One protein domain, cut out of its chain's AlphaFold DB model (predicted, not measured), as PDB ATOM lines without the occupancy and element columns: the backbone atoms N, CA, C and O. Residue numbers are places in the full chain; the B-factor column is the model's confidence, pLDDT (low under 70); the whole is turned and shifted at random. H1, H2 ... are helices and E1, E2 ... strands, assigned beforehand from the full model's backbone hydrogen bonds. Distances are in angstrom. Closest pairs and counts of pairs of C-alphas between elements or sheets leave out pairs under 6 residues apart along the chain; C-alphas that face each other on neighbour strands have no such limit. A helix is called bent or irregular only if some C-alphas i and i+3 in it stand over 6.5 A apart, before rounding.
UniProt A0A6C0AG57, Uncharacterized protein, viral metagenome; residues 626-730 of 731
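This is residues 626 to 730 of the 731 residues of an uncharacterized protein of viral metagenome (UniProt A0A6C0AG57). Two long helices, H1 and H2, cross as a steep X, and a shorter helix, H3, nearest to the middle of the whole, packs on the first part of H1 and leads directly into a small hairpin of two strands, E1 and E2. A last short helix, H4, lies on the far side of H3 from that X, reached by a long loop, and residues 725 to 730 stick out at the end. The printed part has 105 residues with four named helices and two named strands, in the order H1 H2 H3 E1 E2 H4; the sheet E1 - E2 is antiparallel and the class is mostly helix. The whole is compact, with a radius of gyration of the C-alphas of 14.2 A and a rounded outline of 40 by 37 by 27 A.

Residues 630 to 631 pair with residues 679 to 680, parallel, outside the named strands. H1, residues 634 to 650, has a kink of 46 degrees near residue 641 and is only just irregular, with C-alphas 640 and 643 6.9 A apart. With residues 641 to 644 alone it touches residues 666 to 670 of H2, residues 659 to 675. The closest C-alphas are those of Phe 644 and Tyr 669, 7.2 A apart, and the two helices run opposite ways at a steep tilt of 59 degrees. With residues 634 to 638 alone, H1 touches H3, residues 682 to 691, the same way at a steep tilt of 66 degrees; the closest C-alphas, of Ile 637 and Val 685, are 6.4 A apart. H2 and H3 are near each other, their closest C-alphas 8.3 A apart. E1, residues 692 to 695, and E2, residues 698 to 701, form a hairpin, with N 693 and O 700 at 2.9 A and N 695 and O 698 at 3.0 A, within hydrogen-bond range. H4, residues 717 to 725, touches no helix but is near H3. Every O i to N i+4 pair is within hydrogen-bond range in H2, H3 and H4; in H1 it is 11 of 13.

H1 begins at C-alpha 634 (-10.887, -45.113, 26.088) and measures 22.4 A from first to last C-alpha; H2 measures 24.6 A and H3 13.8 A. E1 measures 9.6 A and E2 10.2 A. H4 measures 12.2 A and ends at C-alpha 725 (-8.419, -39.864, 45.256).

The two C-alphas farthest apart, of Glu 653 and Ile 730, are 45.4 A apart. The printed part has no cut. The link from E2 to H4, residues 702 to 716, is long. Mean pLDDT of the printed part is 70.6, and 42 residues are under 70, among them residues 694 to 704 and 709 to 730.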
ATOM      1  N   LYS A 626     -13.641 -38.619  11.726       63.25
ATOM      2  CA  LYS A 626     -13.149 -37.786  10.624       63.25
ATOM      3  C   LYS A 626     -11.634 -37.661  10.746       63.25
ATOM      4  O   LYS A 626     -11.132 -37.415  11.837       63.25
ATOM      5  N   ASN A 627     -10.902 -37.778   9.637       66.50
ATOM      6  CA  ASN A 627      -9.448 -37.579   9.634       66.50
ATOM      7  C   ASN A 627      -9.084 -36.250  10.321       66.50
ATOM      8  O   ASN A 627      -9.505 -35.183   9.868       66.50
ATOM      9  N   GLY A 628      -8.294 -36.321  11.396       68.25
ATOM     10  CA  GLY A 628      -7.917 -35.166  12.217       68.25
ATOM     11  C   GLY A 628      -8.805 -34.880  13.439       68.25
ATOM     12  O   GLY A 628      -8.508 -33.944  14.180       68.25
ATOM     13  N   GLU A 629      -9.862 -35.655  13.685       82.00
ATOM     14  CA  GLU A 629     -10.663 -35.587  14.915       82.00
ATOM     15  C   GLU A 629      -9.908 -36.223  16.099       82.00
ATOM     16  O   GLU A 629      -9.229 -37.239  15.942       82.00
ATOM     17  N   ILE A 630      -9.998 -35.607  17.286       81.88
ATOM     18  CA  ILE A 630      -9.283 -36.068  18.485       81.88
ATOM     19  C   ILE A 630     -10.110 -37.138  19.200       81.88
ATOM     20  O   ILE A 630     -11.230 -36.898  19.647       81.88
ATOM     21  N   ILE A 631      -9.528 -38.324  19.342       82.69
ATOM     22  CA  ILE A 631     -10.150 -39.494  19.953       82.69
ATOM     23  C   ILE A 631      -9.917 -39.457  21.469       82.69
ATOM     24  O   ILE A 631      -8.788 -39.631  21.931       82.69
ATOM     25  N   GLU A 632     -10.993 -39.268  22.239       81.94
ATOM     26  CA  GLU A 632     -10.995 -39.294  23.716       81.94
ATOM     27  C   GLU A 632     -11.612 -40.567  24.337       81.94
ATOM     28  O   GLU A 632     -11.485 -40.789  25.544       81.94
ATOM     29  N   ASP A 633     -12.312 -41.392  23.552       79.56
ATOM     30  CA  ASP A 633     -12.976 -42.611  24.037       79.56
ATOM     31  C   ASP A 633     -11.932 -43.696  24.350       79.56
ATOM     32  O   ASP A 633     -11.216 -44.161  23.460       79.56
ATOM     33  N   LEU A 634     -11.866 -44.128  25.613       74.62
ATOM     34  CA  LEU A 634     -10.887 -45.113  26.088       74.62
ATOM     35  C   LEU A 634     -11.000 -46.478  25.386       74.62
ATOM     36  O   LEU A 634     -10.011 -47.204  25.319       74.62
ATOM     37  N   ASN A 635     -12.160 -46.837  24.828       73.12
ATOM     38  CA  ASN A 635     -12.312 -48.068  24.043       73.12
ATOM     39  C   ASN A 635     -11.616 -47.932  22.683       73.12
ATOM     40  O   ASN A 635     -10.887 -48.831  22.262       73.12
ATOM     41  N   LEU A 636     -11.800 -46.782  22.025       79.25
ATOM     42  CA  LEU A 636     -11.177 -46.465  20.739       79.25
ATOM     43  C   LEU A 636      -9.662 -46.310  20.902       79.25
ATOM     44  O   LEU A 636      -8.901 -46.943  20.173       79.25
ATOM     45  N   ILE A 637      -9.227 -45.565  21.920       82.94
ATOM     46  CA  ILE A 637      -7.816 -45.410  22.290       82.94
ATOM     47  C   ILE A 637      -7.153 -46.768  22.511       82.94
ATOM     48  O   ILE A 637      -6.146 -47.048  21.865       82.94
ATOM     49  N   ASN A 638      -7.732 -47.636  23.352       81.00
ATOM     50  CA  ASN A 638      -7.180 -48.974  23.565       81.00
ATOM     51  C   ASN A 638      -7.130 -49.775  22.260       81.00
ATOM     52  O   ASN A 638      -6.100 -50.378  21.976       81.00
ATOM     53  N   SER A 639      -8.169 -49.727  21.419       80.88
ATOM     54  CA  SER A 639      -8.153 -50.421  20.122       80.88
ATOM     55  C   SER A 639      -7.038 -49.935  19.182       80.88
ATOM     56  O   SER A 639      -6.457 -50.747  18.464       80.88
ATOM     57  N   HIS A 640      -6.685 -48.645  19.232       87.38
ATOM     58  CA  HIS A 640      -5.619 -48.061  18.416       87.38
ATOM     59  C   HIS A 640      -4.212 -48.282  18.985       87.38
ATOM     60  O   HIS A 640      -3.288 -48.423  18.193       87.38
ATOM     61  N   ILE A 641      -4.019 -48.351  20.310       89.25
ATOM     62  CA  ILE A 641      -2.695 -48.637  20.908       89.25
ATOM     63  C   ILE A 641      -2.416 -50.135  21.079       89.25
ATOM     64  O   ILE A 641      -1.254 -50.530  21.181       89.25
ATOM     65  N   GLN A 642      -3.443 -50.993  21.059       84.62
ATOM     66  CA  GLN A 642      -3.284 -52.441  21.218       84.62
ATOM     67  C   GLN A 642      -2.268 -53.081  20.245       84.62
ATOM     68  O   GLN A 642      -1.559 -53.982  20.696       84.62
ATOM     69  N   PRO A 643      -2.112 -52.666  18.965       86.31
ATOM     70  CA  PRO A 643      -1.074 -53.212  18.086       86.31
ATOM     71  C   PRO A 643       0.346 -52.952  18.609       86.31
ATOM     72  O   PRO A 643       1.160 -53.872  18.627       86.31
ATOM     73  N   PHE A 644       0.622 -51.744  19.110       88.31
ATOM     74  CA  PHE A 644       1.903 -51.384  19.729       88.31
ATOM     75  C   PHE A 644       2.163 -52.171  21.023       88.31
ATOM     76  O   PHE A 644       3.249 -52.722  21.199       88.31
ATOM     77  N   ILE A 645       1.148 -52.321  21.883       83.94
ATOM     78  CA  ILE A 645       1.240 -53.170  23.083       83.94
ATOM     79  C   ILE A 645       1.520 -54.630  22.693       83.94
ATOM     80  O   ILE A 645       2.402 -55.272  23.255       83.94
ATOM     81  N   SER A 646       0.825 -55.149  21.680       78.56
ATOM     82  CA  SER A 646       0.994 -56.530  21.208       78.56
ATOM     83  C   SER A 646       2.370 -56.761  20.567       78.56
ATOM     84  O   SER A 646       2.913 -57.858  20.670       78.56
ATOM     85  N   TRP A 647       2.950 -55.734  19.942       80.75
ATOM     86  CA  TRP A 647       4.304 -55.757  19.387       80.75
ATOM     87  C   TRP A 647       5.375 -55.784  20.489       80.75
ATOM     88  O   TRP A 647       6.196 -56.703  20.496       80.75
ATOM     89  N   ILE A 648       5.314 -54.865  21.463       79.38
ATOM     90  CA  ILE A 648       6.253 -54.827  22.600       79.38
ATOM     91  C   ILE A 648       6.192 -56.114  23.433       79.38
ATOM     92  O   ILE A 648       7.217 -56.736  23.694       79.38
ATOM     93  N   PHE A 649       4.996 -56.540  23.845       71.38
ATOM     94  CA  PHE A 649       4.847 -57.705  24.725       71.38
ATOM     95  C   PHE A 649       4.980 -59.043  23.971       71.38
ATOM     96  O   PHE A 649       5.200 -60.081  24.596       71.38
ATOM     97  N   GLY A 650       4.869 -59.040  22.636       68.19
ATOM     98  CA  GLY A 650       5.044 -60.224  21.791       68.19
ATOM     99  C   GLY A 650       6.504 -60.550  21.452       68.19
ATOM    100  O   GLY A 650       6.837 -61.721  21.255       68.19
ATOM    101  N   LEU A 651       7.388 -59.548  21.408       65.69
ATOM    102  CA  LEU A 651       8.796 -59.703  21.037       65.69
ATOM    103  C   LEU A 651       9.700 -59.537  22.264       65.69
ATOM    104  O   LEU A 651      10.088 -58.431  22.620       65.69
ATOM    105  N   LYS A 652      10.087 -60.661  22.886       56.69
ATOM    106  CA  LYS A 652      10.886 -60.700  24.134       56.69
ATOM    107  C   LYS A 652      12.183 -59.877  24.117       56.69
ATOM    108  O   LYS A 652      12.644 -59.473  25.175       56.69
ATOM    109  N   GLU A 653      12.774 -59.660  22.946       61.28
ATOM    110  CA  GLU A 653      14.020 -58.899  22.766       61.28
ATOM    111  C   GLU A 653      13.796 -57.374  22.692       61.28
ATOM    112  O   GLU A 653      14.752 -56.609  22.788       61.28
ATOM    113  N   LEU A 654      12.541 -56.933  22.545       65.19
ATOM    114  CA  LEU A 654      12.118 -55.530  22.439       65.19
ATOM    115  C   LEU A 654      11.255 -55.076  23.628       65.19
ATOM    116  O   LEU A 654      10.609 -54.030  23.565       65.19
ATOM    117  N   PHE A 655      11.245 -55.845  24.721       74.69
ATOM    118  CA  PHE A 655      10.593 -55.423  25.954       74.69
ATOM    119  C   PHE A 655      11.346 -54.210  26.546       74.69
ATOM    120  O   PHE A 655      12.551 -54.323  26.796       74.69
ATOM    121  N   PRO A 656      10.690 -53.052  26.760       79.38
ATOM    122  CA  PRO A 656      11.339 -51.857  27.284       79.38
ATOM    123  C   PRO A 656      11.834 -52.111  28.707       79.38
ATOM    124  O   PRO A 656      11.113 -52.644  29.548       79.38
ATOM    125  N   LYS A 657      13.070 -51.710  28.999       78.00
ATOM    126  CA  LYS A 657      13.748 -52.010  30.274       78.00
ATOM    127  C   LYS A 657      13.206 -51.196  31.447       78.00
ATOM    128  O   LYS A 657      13.567 -51.448  32.591       78.00
ATOM    129  N   ASN A 658      12.430 -50.158  31.156       76.19
ATOM    130  CA  ASN A 658      11.887 -49.208  32.112       76.19
ATOM    131  C   ASN A 658      10.676 -48.482  31.502       76.19
ATOM    132  O   ASN A 658      10.450 -48.498  30.289       76.19
ATOM    133  N   ILE A 659       9.924 -47.791  32.356       75.25
ATOM    134  CA  ILE A 659       8.709 -47.070  31.966       75.25
ATOM    135  C   ILE A 659       8.970 -45.881  31.012       75.25
ATOM    136  O   ILE A 659       8.080 -45.511  30.247       75.25
ATOM    137  N   SER A 660      10.187 -45.314  30.985       75.06
ATOM    138  CA  SER A 660      10.551 -44.236  30.049       75.06
ATOM    139  C   SER A 660      10.711 -44.764  28.623       75.06
ATOM    140  O   SER A 660      10.116 -44.210  27.702       75.06
ATOM    141  N   GLU A 661      11.422 -45.883  28.437       78.44
ATOM    142  CA  GLU A 661      11.532 -46.575  27.141       78.44
ATOM    143  C   GLU A 661      10.145 -46.972  26.596       78.44
ATOM    144  O   GLU A 661       9.878 -46.822  25.401       78.44
ATOM    145  N   PHE A 662       9.232 -47.410  27.476       83.12
ATOM    146  CA  PHE A 662       7.840 -47.697  27.116       83.12
ATOM    147  C   PHE A 662       7.094 -46.448  26.620       83.12
ATOM    148  O   PHE A 662       6.517 -46.478  25.529       83.12
ATOM    149  N   PHE A 663       7.117 -45.343  27.376       82.38
ATOM    150  CA  PHE A 663       6.432 -44.109  26.973       82.38
ATOM    151  C   PHE A 663       7.049 -43.468  25.727       82.38
ATOM    152  O   PHE A 663       6.311 -42.988  24.869       82.38
ATOM    153  N   GLU A 664       8.370 -43.512  25.565       79.94
ATOM    154  CA  GLU A 664       9.033 -43.083  24.333       79.94
ATOM    155  C   GLU A 664       8.539 -43.861  23.112       79.94
ATOM    156  O   GLU A 664       8.217 -43.252  22.090       79.94
ATOM    157  N   GLY A 665       8.468 -45.194  23.202       81.62
ATOM    158  CA  GLY A 665       7.912 -46.031  22.138       81.62
ATOM    159  C   GLY A 665       6.450 -45.687  21.849       81.62
ATOM    160  O   GLY A 665       6.070 -45.518  20.690       81.62
ATOM    161  N   LEU A 666       5.650 -45.506  22.903       86.75
ATOM    162  CA  LEU A 666       4.223 -45.211  22.807       86.75
ATOM    163  C   LEU A 666       3.970 -43.853  22.137       86.75
ATOM    164  O   LEU A 666       3.138 -43.762  21.237       86.75
ATOM    165  N   PHE A 667       4.710 -42.805  22.506       84.94
ATOM    166  CA  PHE A 667       4.568 -41.487  21.882       84.94
ATOM    167  C   PHE A 667       5.101 -41.446  20.444       84.94
ATOM    168  O   PHE A 667       4.480 -40.794  19.604       84.94
ATOM    169  N   LYS A 668       6.171 -42.189  20.116       83.69
ATOM    170  CA  LYS A 668       6.619 -42.376  18.719       83.69
ATOM    171  C   LYS A 668       5.506 -43.027  17.882       83.69
ATOM    172  O   LYS A 668       5.130 -42.482  16.847       83.69
ATOM    173  N   TYR A 669       4.880 -44.088  18.391       89.06
ATOM    174  CA  TYR A 669       3.750 -44.753  17.734       89.06
ATOM    175  C   TYR A 669       2.496 -43.862  17.597       89.06
ATOM    176  O   TYR A 669       1.829 -43.875  16.564       89.06
ATOM    177  N   ILE A 670       2.183 -43.019  18.588       86.31
ATOM    178  CA  ILE A 670       1.072 -42.048  18.491       86.31
ATOM    179  C   ILE A 670       1.344 -40.987  17.409       86.31
ATOM    180  O   ILE A 670       0.416 -40.552  16.725       86.31
ATOM    181  N   ILE A 671       2.604 -40.585  17.211       83.56
ATOM    182  CA  ILE A 671       2.996 -39.688  16.113       83.56
ATOM    183  C   ILE A 671       2.838 -40.390  14.751       83.56
ATOM    184  O   ILE A 671       2.376 -39.766  13.797       83.56
ATOM    185  N   GLU A 672       3.133 -41.688  14.659       87.56
ATOM    186  CA  GLU A 672       2.876 -42.491  13.452       87.56
ATOM    187  C   GLU A 672       1.373 -42.625  13.150       87.56
ATOM    188  O   GLU A 672       0.962 -42.395  12.011       87.56
ATOM    189  N   LEU A 673       0.530 -42.890  14.158       86.94
ATOM    190  CA  LEU A 673      -0.936 -42.874  14.021       86.94
ATOM    191  C   LEU A 673      -1.464 -41.501  13.574       86.94
ATOM    192  O   LEU A 673      -2.328 -41.413  12.699       86.94
ATOM    193  N   LYS A 674      -0.900 -40.407  14.095       84.88
ATOM    194  CA  LYS A 674      -1.264 -39.050  13.663       84.88
ATOM    195  C   LYS A 674      -0.996 -38.833  12.168       84.88
ATOM    196  O   LYS A 674      -1.784 -38.157  11.508       84.88
ATOM    197  N   ASN A 675       0.055 -39.445  11.618       83.12
ATOM    198  CA  ASN A 675       0.372 -39.379  10.188       83.12
ATOM    199  C   ASN A 675      -0.601 -40.187   9.305       83.12
ATOM    200  O   ASN A 675      -0.694 -39.906   8.112       83.12
ATOM    201  N   THR A 676      -1.359 -41.142   9.861       82.81
ATOM    202  CA  THR A 676      -2.451 -41.840   9.148       82.81
ATOM    203  C   THR A 676      -3.819 -41.164   9.317       82.81
ATOM    204  O   THR A 676      -4.804 -41.629   8.747       82.81
ATOM    205  N   GLY A 677      -3.886 -40.044  10.050       82.44
ATOM    206  CA  GLY A 677      -5.109 -39.274  10.316       82.44
ATOM    207  C   GLY A 677      -5.775 -39.570  11.667       82.44
ATOM    208  O   GLY A 677      -6.751 -38.901  12.011       82.44
ATOM    209  N   ILE A 678      -5.238 -40.522  12.438       86.56
ATOM    210  CA  ILE A 678      -5.765 -40.983  13.730       86.56
ATOM    211  C   ILE A 678      -5.116 -40.162  14.853       86.56
ATOM    212  O   ILE A 678      -3.970 -40.404  15.229       86.56
ATOM    213  N   ILE A 679      -5.833 -39.181  15.412       87.31
ATOM    214  CA  ILE A 679      -5.301 -38.329  16.487       87.31
ATOM    215  C   ILE A 679      -5.830 -38.805  17.840       87.31
ATOM    216  O   ILE A 679      -6.974 -38.547  18.193       87.31
ATOM    217  N   LEU A 680      -4.997 -39.485  18.630       85.25
ATOM    218  CA  LEU A 680      -5.349 -39.859  20.004       85.25
ATOM    219  C   LEU A 680      -5.109 -38.688  20.968       85.25
ATOM    220  O   LEU A 680      -4.090 -38.005  20.863       85.25
ATOM    221  N   SER A 681      -6.009 -38.485  21.935       82.19
ATOM    222  CA  SER A 681      -5.765 -37.588  23.074       82.19
ATOM    223  C   SER A 681      -4.597 -38.128  23.929       82.19
ATOM    224  O   SER A 681      -4.705 -39.242  24.459       82.19
ATOM    225  N   PRO A 682      -3.482 -37.385  24.098       75.50
ATOM    226  CA  PRO A 682      -2.320 -37.875  24.839       75.50
ATOM    227  C   PRO A 682      -2.635 -38.184  26.306       75.50
ATOM    228  O   PRO A 682      -2.258 -39.243  26.808       75.50
ATOM    229  N   GLU A 683      -3.376 -37.311  26.990       74.44
ATOM    230  CA  GLU A 683      -3.749 -37.493  28.394       74.44
ATOM    231  C   GLU A 683      -4.686 -38.691  28.608       74.44
ATOM    232  O   GLU A 683      -4.577 -39.382  29.623       74.44
ATOM    233  N   LYS A 684      -5.554 -39.006  27.637       77.75
ATOM    234  CA  LYS A 684      -6.422 -40.192  27.696       77.75
ATOM    235  C   LYS A 684      -5.647 -41.473  27.378       77.75
ATOM    236  O   LYS A 684      -5.937 -42.496  27.992       77.75
ATOM    237  N   VAL A 685      -4.638 -41.434  26.499       80.69
ATOM    238  CA  VAL A 685      -3.726 -42.576  26.280       80.69
ATOM    239  C   VAL A 685      -2.905 -42.869  27.537       80.69
ATOM    240  O   VAL A 685      -2.875 -44.017  27.978       80.69
ATOM    241  N   VAL A 686      -2.302 -41.845  28.151       78.25
ATOM    242  CA  VAL A 686      -1.548 -41.972  29.413       78.25
ATOM    243  C   VAL A 686      -2.442 -42.527  30.526       78.25
ATOM    244  O   VAL A 686      -2.062 -43.485  31.197       78.25
ATOM    245  N   TYR A 687      -3.662 -41.998  30.676       74.19
ATOM    246  CA  TYR A 687      -4.648 -42.554  31.605       74.19
ATOM    247  C   TYR A 687      -4.961 -44.025  31.297       74.19
ATOM    248  O   TYR A 687      -5.026 -44.840  32.213       74.19
ATOM    249  N   SER A 688      -5.111 -44.391  30.021       79.69
ATOM    250  CA  SER A 688      -5.415 -45.763  29.617       79.69
ATOM    251  C   SER A 688      -4.341 -46.759  30.063       79.69
ATOM    252  O   SER A 688      -4.677 -47.782  30.659       79.69
ATOM    253  N   VAL A 689      -3.059 -46.454  29.832       81.75
ATOM    254  CA  VAL A 689      -1.949 -47.381  30.135       81.75
ATOM    255  C   VAL A 689      -1.550 -47.422  31.617       81.75
ATOM    256  O   VAL A 689      -1.049 -48.455  32.054       81.75
ATOM    257  N   ILE A 690      -1.809 -46.352  32.386       73.12
ATOM    258  CA  ILE A 690      -1.530 -46.276  33.837       73.12
ATOM    259  C   ILE A 690      -2.711 -46.755  34.690       73.12
ATOM    260  O   ILE A 690      -2.519 -47.441  35.687       73.12
ATOM    261  N   MET A 691      -3.940 -46.360  34.352       65.56
ATOM    262  CA  MET A 691      -5.094 -46.550  35.241       65.56
ATOM    263  C   MET A 691      -5.983 -47.724  34.852       65.56
ATOM    264  O   MET A 691      -6.795 -48.155  35.675       65.56
ATOM    265  N   THR A 692      -5.875 -48.234  33.621       70.62
ATOM    266  CA  THR A 692      -6.803 -49.250  33.115       70.62
ATOM    267  C   THR A 692      -6.126 -50.565  32.759       70.62
ATOM    268  O   THR A 692      -4.970 -50.606  32.345       70.62
ATOM    269  N   SER A 693      -6.881 -51.654  32.899       74.12
ATOM    270  CA  SER A 693      -6.497 -52.977  32.416       74.12
ATOM    271  C   SER A 693      -7.615 -53.595  31.584       74.12
ATOM    272  O   SER A 693      -8.806 -53.428  31.868       74.12
ATOM    273  N   ILE A 694      -7.230 -54.314  30.529       61.28
ATOM    274  CA  ILE A 694      -8.161 -55.048  29.672       61.28
ATOM    275  C   ILE A 694      -8.304 -56.458  30.239       61.28
ATOM    276  O   ILE A 694      -7.345 -57.226  30.287       61.28
ATOM    277  N   ASN A 695      -9.511 -56.824  30.661       61.31
ATOM    278  CA  ASN A 695      -9.808 -58.166  31.154       61.31
ATOM    279  C   ASN A 695     -11.110 -58.714  30.541       61.31
ATOM    280  O   ASN A 695     -11.702 -58.126  29.639       61.31
ATOM    281  N   LYS A 696     -11.589 -59.863  31.037       42.00
ATOM    282  CA  LYS A 696     -12.790 -60.551  30.518       42.00
ATOM    283  C   LYS A 696     -14.118 -59.791  30.752       42.00
ATOM    284  O   LYS A 696     -15.177 -60.336  30.451       42.00
ATOM    285  N   LYS A 697     -14.079 -58.565  31.294       41.59
ATOM    286  CA  LYS A 697     -15.202 -57.614  31.402       41.59
ATOM    287  C   LYS A 697     -15.110 -56.442  30.409       41.59
ATOM    288  O   LYS A 697     -16.026 -55.626  30.380       41.59
ATOM    289  N   GLY A 698     -14.025 -56.345  29.637       50.47
ATOM    290  CA  GLY A 698     -13.628 -55.138  28.911       50.47
ATOM    291  C   GLY A 698     -12.545 -54.361  29.666       50.47
ATOM    292  O   GLY A 698     -11.775 -54.942  30.435       50.47
ATOM    293  N   ILE A 699     -12.489 -53.051  29.435       59.97
ATOM    294  CA  ILE A 699     -11.581 -52.125  30.122       59.97
ATOM    295  C   ILE A 699     -12.131 -51.844  31.524       59.97
ATOM    296  O   ILE A 699     -13.292 -51.455  31.667       59.97
ATOM    297  N   VAL A 700     -11.311 -52.026  32.556       62.06
ATOM    298  CA  VAL A 700     -11.632 -51.644  33.941       62.06
ATOM    299  C   VAL A 700     -10.570 -50.699  34.485       62.06
ATOM    300  O   VAL A 700      -9.411 -50.791  34.090       62.06
ATOM    301  N   ILE A 701     -10.939 -49.837  35.434       67.50
ATOM    302  CA  ILE A 701      -9.959 -49.096  36.233       67.50
ATOM    303  C   ILE A 701      -9.343 -50.082  37.230       67.50
ATOM    304  O   ILE A 701     -10.040 -50.613  38.095       67.50
ATOM    305  N   ASN A 702      -8.057 -50.370  37.061       68.06
ATOM    306  CA  ASN A 702      -7.242 -51.190  37.953       68.06
ATOM    307  C   ASN A 702      -5.760 -50.901  37.637       68.06
ATOM    308  O   ASN A 702      -5.216 -51.528  36.723       68.06
ATOM    309  N   PRO A 703      -5.129 -49.952  38.354       66.00
ATOM    310  CA  PRO A 703      -3.744 -49.558  38.103       66.00
ATOM    311  C   PRO A 703      -2.728 -50.671  38.384       66.00
ATOM    312  O   PRO A 703      -1.787 -50.827  37.613       66.00
ATOM    313  N   GLU A 704      -2.951 -51.492  39.419       66.56
ATOM    314  CA  GLU A 704      -2.099 -52.643  39.782       66.56
ATOM    315  C   GLU A 704      -1.961 -53.637  38.618       66.56
ATOM    316  O   GLU A 704      -0.891 -54.176  38.366       66.56
ATOM    317  N   MET A 705      -3.044 -53.849  37.863       71.62
ATOM    318  CA  MET A 705      -3.060 -54.718  36.678       71.62
ATOM    319  C   MET A 705      -2.905 -53.957  35.351       71.62
ATOM    320  O   MET A 705      -3.192 -54.521  34.290       71.62
ATOM    321  N   SER A 706      -2.532 -52.676  35.385       79.69
ATOM    322  CA  SER A 706      -2.344 -51.858  34.183       79.69
ATOM    323  C   SER A 706      -1.072 -52.235  33.419       79.69
ATOM    324  O   SER A 706      -0.237 -53.007  33.891       79.69
ATOM    325  N   ILE A 707      -0.894 -51.650  32.233       79.38
ATOM    326  CA  ILE A 707       0.320 -51.847  31.431       79.38
ATOM    327  C   ILE A 707       1.534 -51.214  32.128       79.38
ATOM    328  O   ILE A 707       2.617 -51.789  32.107       79.38
ATOM    329  N   CYS A 708       1.367 -50.067  32.792       77.56
ATOM    330  CA  CYS A 708       2.435 -49.467  33.595       77.56
ATOM    331  C   CYS A 708       2.673 -50.202  34.927       77.56
ATOM    332  O   CYS A 708       3.768 -50.103  35.474       77.56
ATOM    333  N   GLY A 709       1.698 -50.974  35.419       69.00
ATOM    334  CA  GLY A 709       1.825 -51.776  36.640       69.00
ATOM    335  C   GLY A 709       2.866 -52.890  36.552       69.00
ATOM    336  O   GLY A 709       3.483 -53.213  37.557       69.00
ATOM    337  N   SER A 710       3.178 -53.406  35.357       69.81
ATOM    338  CA  SER A 710       4.254 -54.399  35.185       69.81
ATOM    339  C   SER A 710       5.684 -53.827  35.246       69.81
ATOM    340  O   SER A 710       6.627 -54.534  34.904       69.81
ATOM    341  N   PHE A 711       5.862 -52.562  35.649       68.12
ATOM    342  CA  PHE A 711       7.161 -51.890  35.813       68.12
ATOM    343  C   PHE A 711       7.434 -51.542  37.295       68.12
ATOM    344  O   PHE A 711       7.891 -50.441  37.615       68.12
ATOM    345  N   GLU A 712       7.124 -52.489  38.191       53.25
ATOM    346  CA  GLU A 712       7.119 -52.348  39.662       53.25
ATOM    347  C   GLU A 712       8.416 -51.751  40.248       53.25
ATOM    348  O   GLU A 712       8.363 -51.015  41.230       53.25
ATOM    349  N   ASP A 713       9.574 -51.990  39.620       49.62
ATOM    350  CA  ASP A 713      10.891 -51.519  40.086       49.62
ATOM    351  C   ASP A 713      11.072 -49.983  40.086       49.62
ATOM    352  O   ASP A 713      12.024 -49.480  40.688       49.62
ATOM    353  N   ILE A 714      10.227 -49.224  39.368       49.88
ATOM    354  CA  ILE A 714      10.448 -47.782  39.105       49.88
ATOM    355  C   ILE A 714       9.213 -46.907  39.388       49.88
ATOM    356  O   ILE A 714       9.371 -45.720  39.680       49.88
ATOM    357  N   PHE A 715       7.990 -47.440  39.302       49.97
ATOM    358  CA  PHE A 715       6.766 -46.625  39.297       49.97
ATOM    359  C   PHE A 715       5.813 -46.967  40.454       49.97
ATOM    360  O   PHE A 715       5.068 -47.942  40.384       49.97
ATOM    361  N   GLN A 716       5.792 -46.129  41.500       59.00
ATOM    362  CA  GLN A 716       4.813 -46.245  42.589       59.00
ATOM    363  C   GLN A 716       3.425 -45.794  42.114       59.00
ATOM    364  O   GLN A 716       3.149 -44.604  41.937       59.00
ATOM    365  N   ILE A 717       2.536 -46.767  41.925       52.53
ATOM    366  CA  ILE A 717       1.127 -46.569  41.562       52.53
ATOM    367  C   ILE A 717       0.381 -45.748  42.626       52.53
ATOM    368  O   ILE A 717      -0.562 -45.017  42.311       52.53
ATOM    369  N   GLU A 718       0.833 -45.820  43.874       55.22
ATOM    370  CA  GLU A 718       0.308 -45.125  45.044       55.22
ATOM    371  C   GLU A 718       0.307 -43.598  44.864       55.22
ATOM    372  O   GLU A 718      -0.708 -42.956  45.144       55.22
ATOM    373  N   ASP A 719       1.390 -43.019  44.335       56.28
ATOM    374  CA  ASP A 719       1.503 -41.572  44.090       56.28
ATOM    375  C   ASP A 719       0.497 -41.095  43.024       56.28
ATOM    376  O   ASP A 719      -0.092 -40.014  43.144       56.28
ATOM    377  N   TYR A 720       0.231 -41.918  42.003       54.09
ATOM    378  CA  TYR A 720      -0.766 -41.612  40.972       54.09
ATOM    379  C   TYR A 720      -2.203 -41.819  41.485       54.09
ATOM    380  O   TYR A 720      -3.101 -41.031  41.178       54.09
ATOM    381  N   LEU A 721      -2.429 -42.835  42.326       48.28
ATOM    382  CA  LEU A 721      -3.700 -43.057  43.021       48.28
ATOM    383  C   LEU A 721      -4.053 -41.904  43.971       48.28
ATOM    384  O   LEU A 721      -5.224 -41.533  44.049       48.28
ATOM    385  N   LEU A 722      -3.075 -41.318  44.667       51.56
ATOM    386  CA  LEU A 722      -3.279 -40.148  45.532       51.56
ATOM    387  C   LEU A 722      -3.783 -38.936  44.729       51.56
ATOM    388  O   LEU A 722      -4.811 -38.357  45.079       51.56
ATOM    389  N   LEU A 723      -3.148 -38.634  43.590       46.53
ATOM    390  CA  LEU A 723      -3.574 -37.572  42.660       46.53
ATOM    391  C   LEU A 723      -4.991 -37.767  42.084       46.53
ATOM    392  O   LEU A 723      -5.583 -36.812  41.567       46.53
ATOM    393  N   TYR A 724      -5.540 -38.984  42.151       45.69
ATOM    394  CA  TYR A 724      -6.906 -39.288  41.723       45.69
ATOM    395  C   TYR A 724      -7.913 -39.258  42.884       45.69
ATOM    396  O   TYR A 724      -8.986 -38.672  42.736       45.69
ATOM    397  N   LYS A 725      -7.562 -39.816  44.051       40.50
ATOM    398  CA  LYS A 725      -8.419 -39.864  45.256       40.50
ATOM    399  C   LYS A 725      -8.744 -38.482  45.825       40.50
ATOM    400  O   LYS A 725      -9.850 -38.274  46.318       40.50
ATOM    401  N   ASP A 726      -7.850 -37.506  45.661       41.25
ATOM    402  CA  ASP A 726      -8.118 -36.097  45.993       41.25
ATOM    403  C   ASP A 726      -9.288 -35.480  45.194       41.25
ATOM    404  O   ASP A 726      -9.738 -34.386  45.524       41.25
ATOM    405  N   LYS A 727      -9.822 -36.161  44.166       40.44
ATOM    406  CA  LYS A 727     -11.052 -35.756  43.459       40.44
ATOM    407  C   LYS A 727     -12.322 -36.414  44.001       40.44
ATOM    408  O   LYS A 727     -13.395 -35.851  43.826       40.44
ATOM    409  N   GLU A 728     -12.219 -37.572  44.653       32.38
ATOM    410  CA  GLU A 728     -13.371 -38.261  45.259       32.38
ATOM    411  C   GLU A 728     -13.774 -37.613  46.594       32.38
ATOM    412  O   GLU A 728     -14.950 -37.589  46.942       32.38
ATOM    413  N   ASN A 729     -12.816 -36.999  47.298       31.89
ATOM    414  CA  ASN A 729     -13.040 -36.258  48.547       31.89
ATOM    415  C   ASN A 729     -13.550 -34.808  48.349       31.89
ATOM    416  O   ASN A 729     -13.523 -34.018  49.290       31.89
ATOM    417  N   ILE A 730     -13.988 -34.434  47.137       32.00
ATOM    418  CA  ILE A 730     -14.564 -33.110  46.812       32.00
ATOM    419  C   ILE A 730     -15.921 -33.295  46.097       32.00
ATOM    420  O   ILE A 730     -16.179 -32.697  45.048       32.00
TER     421      ILE A 730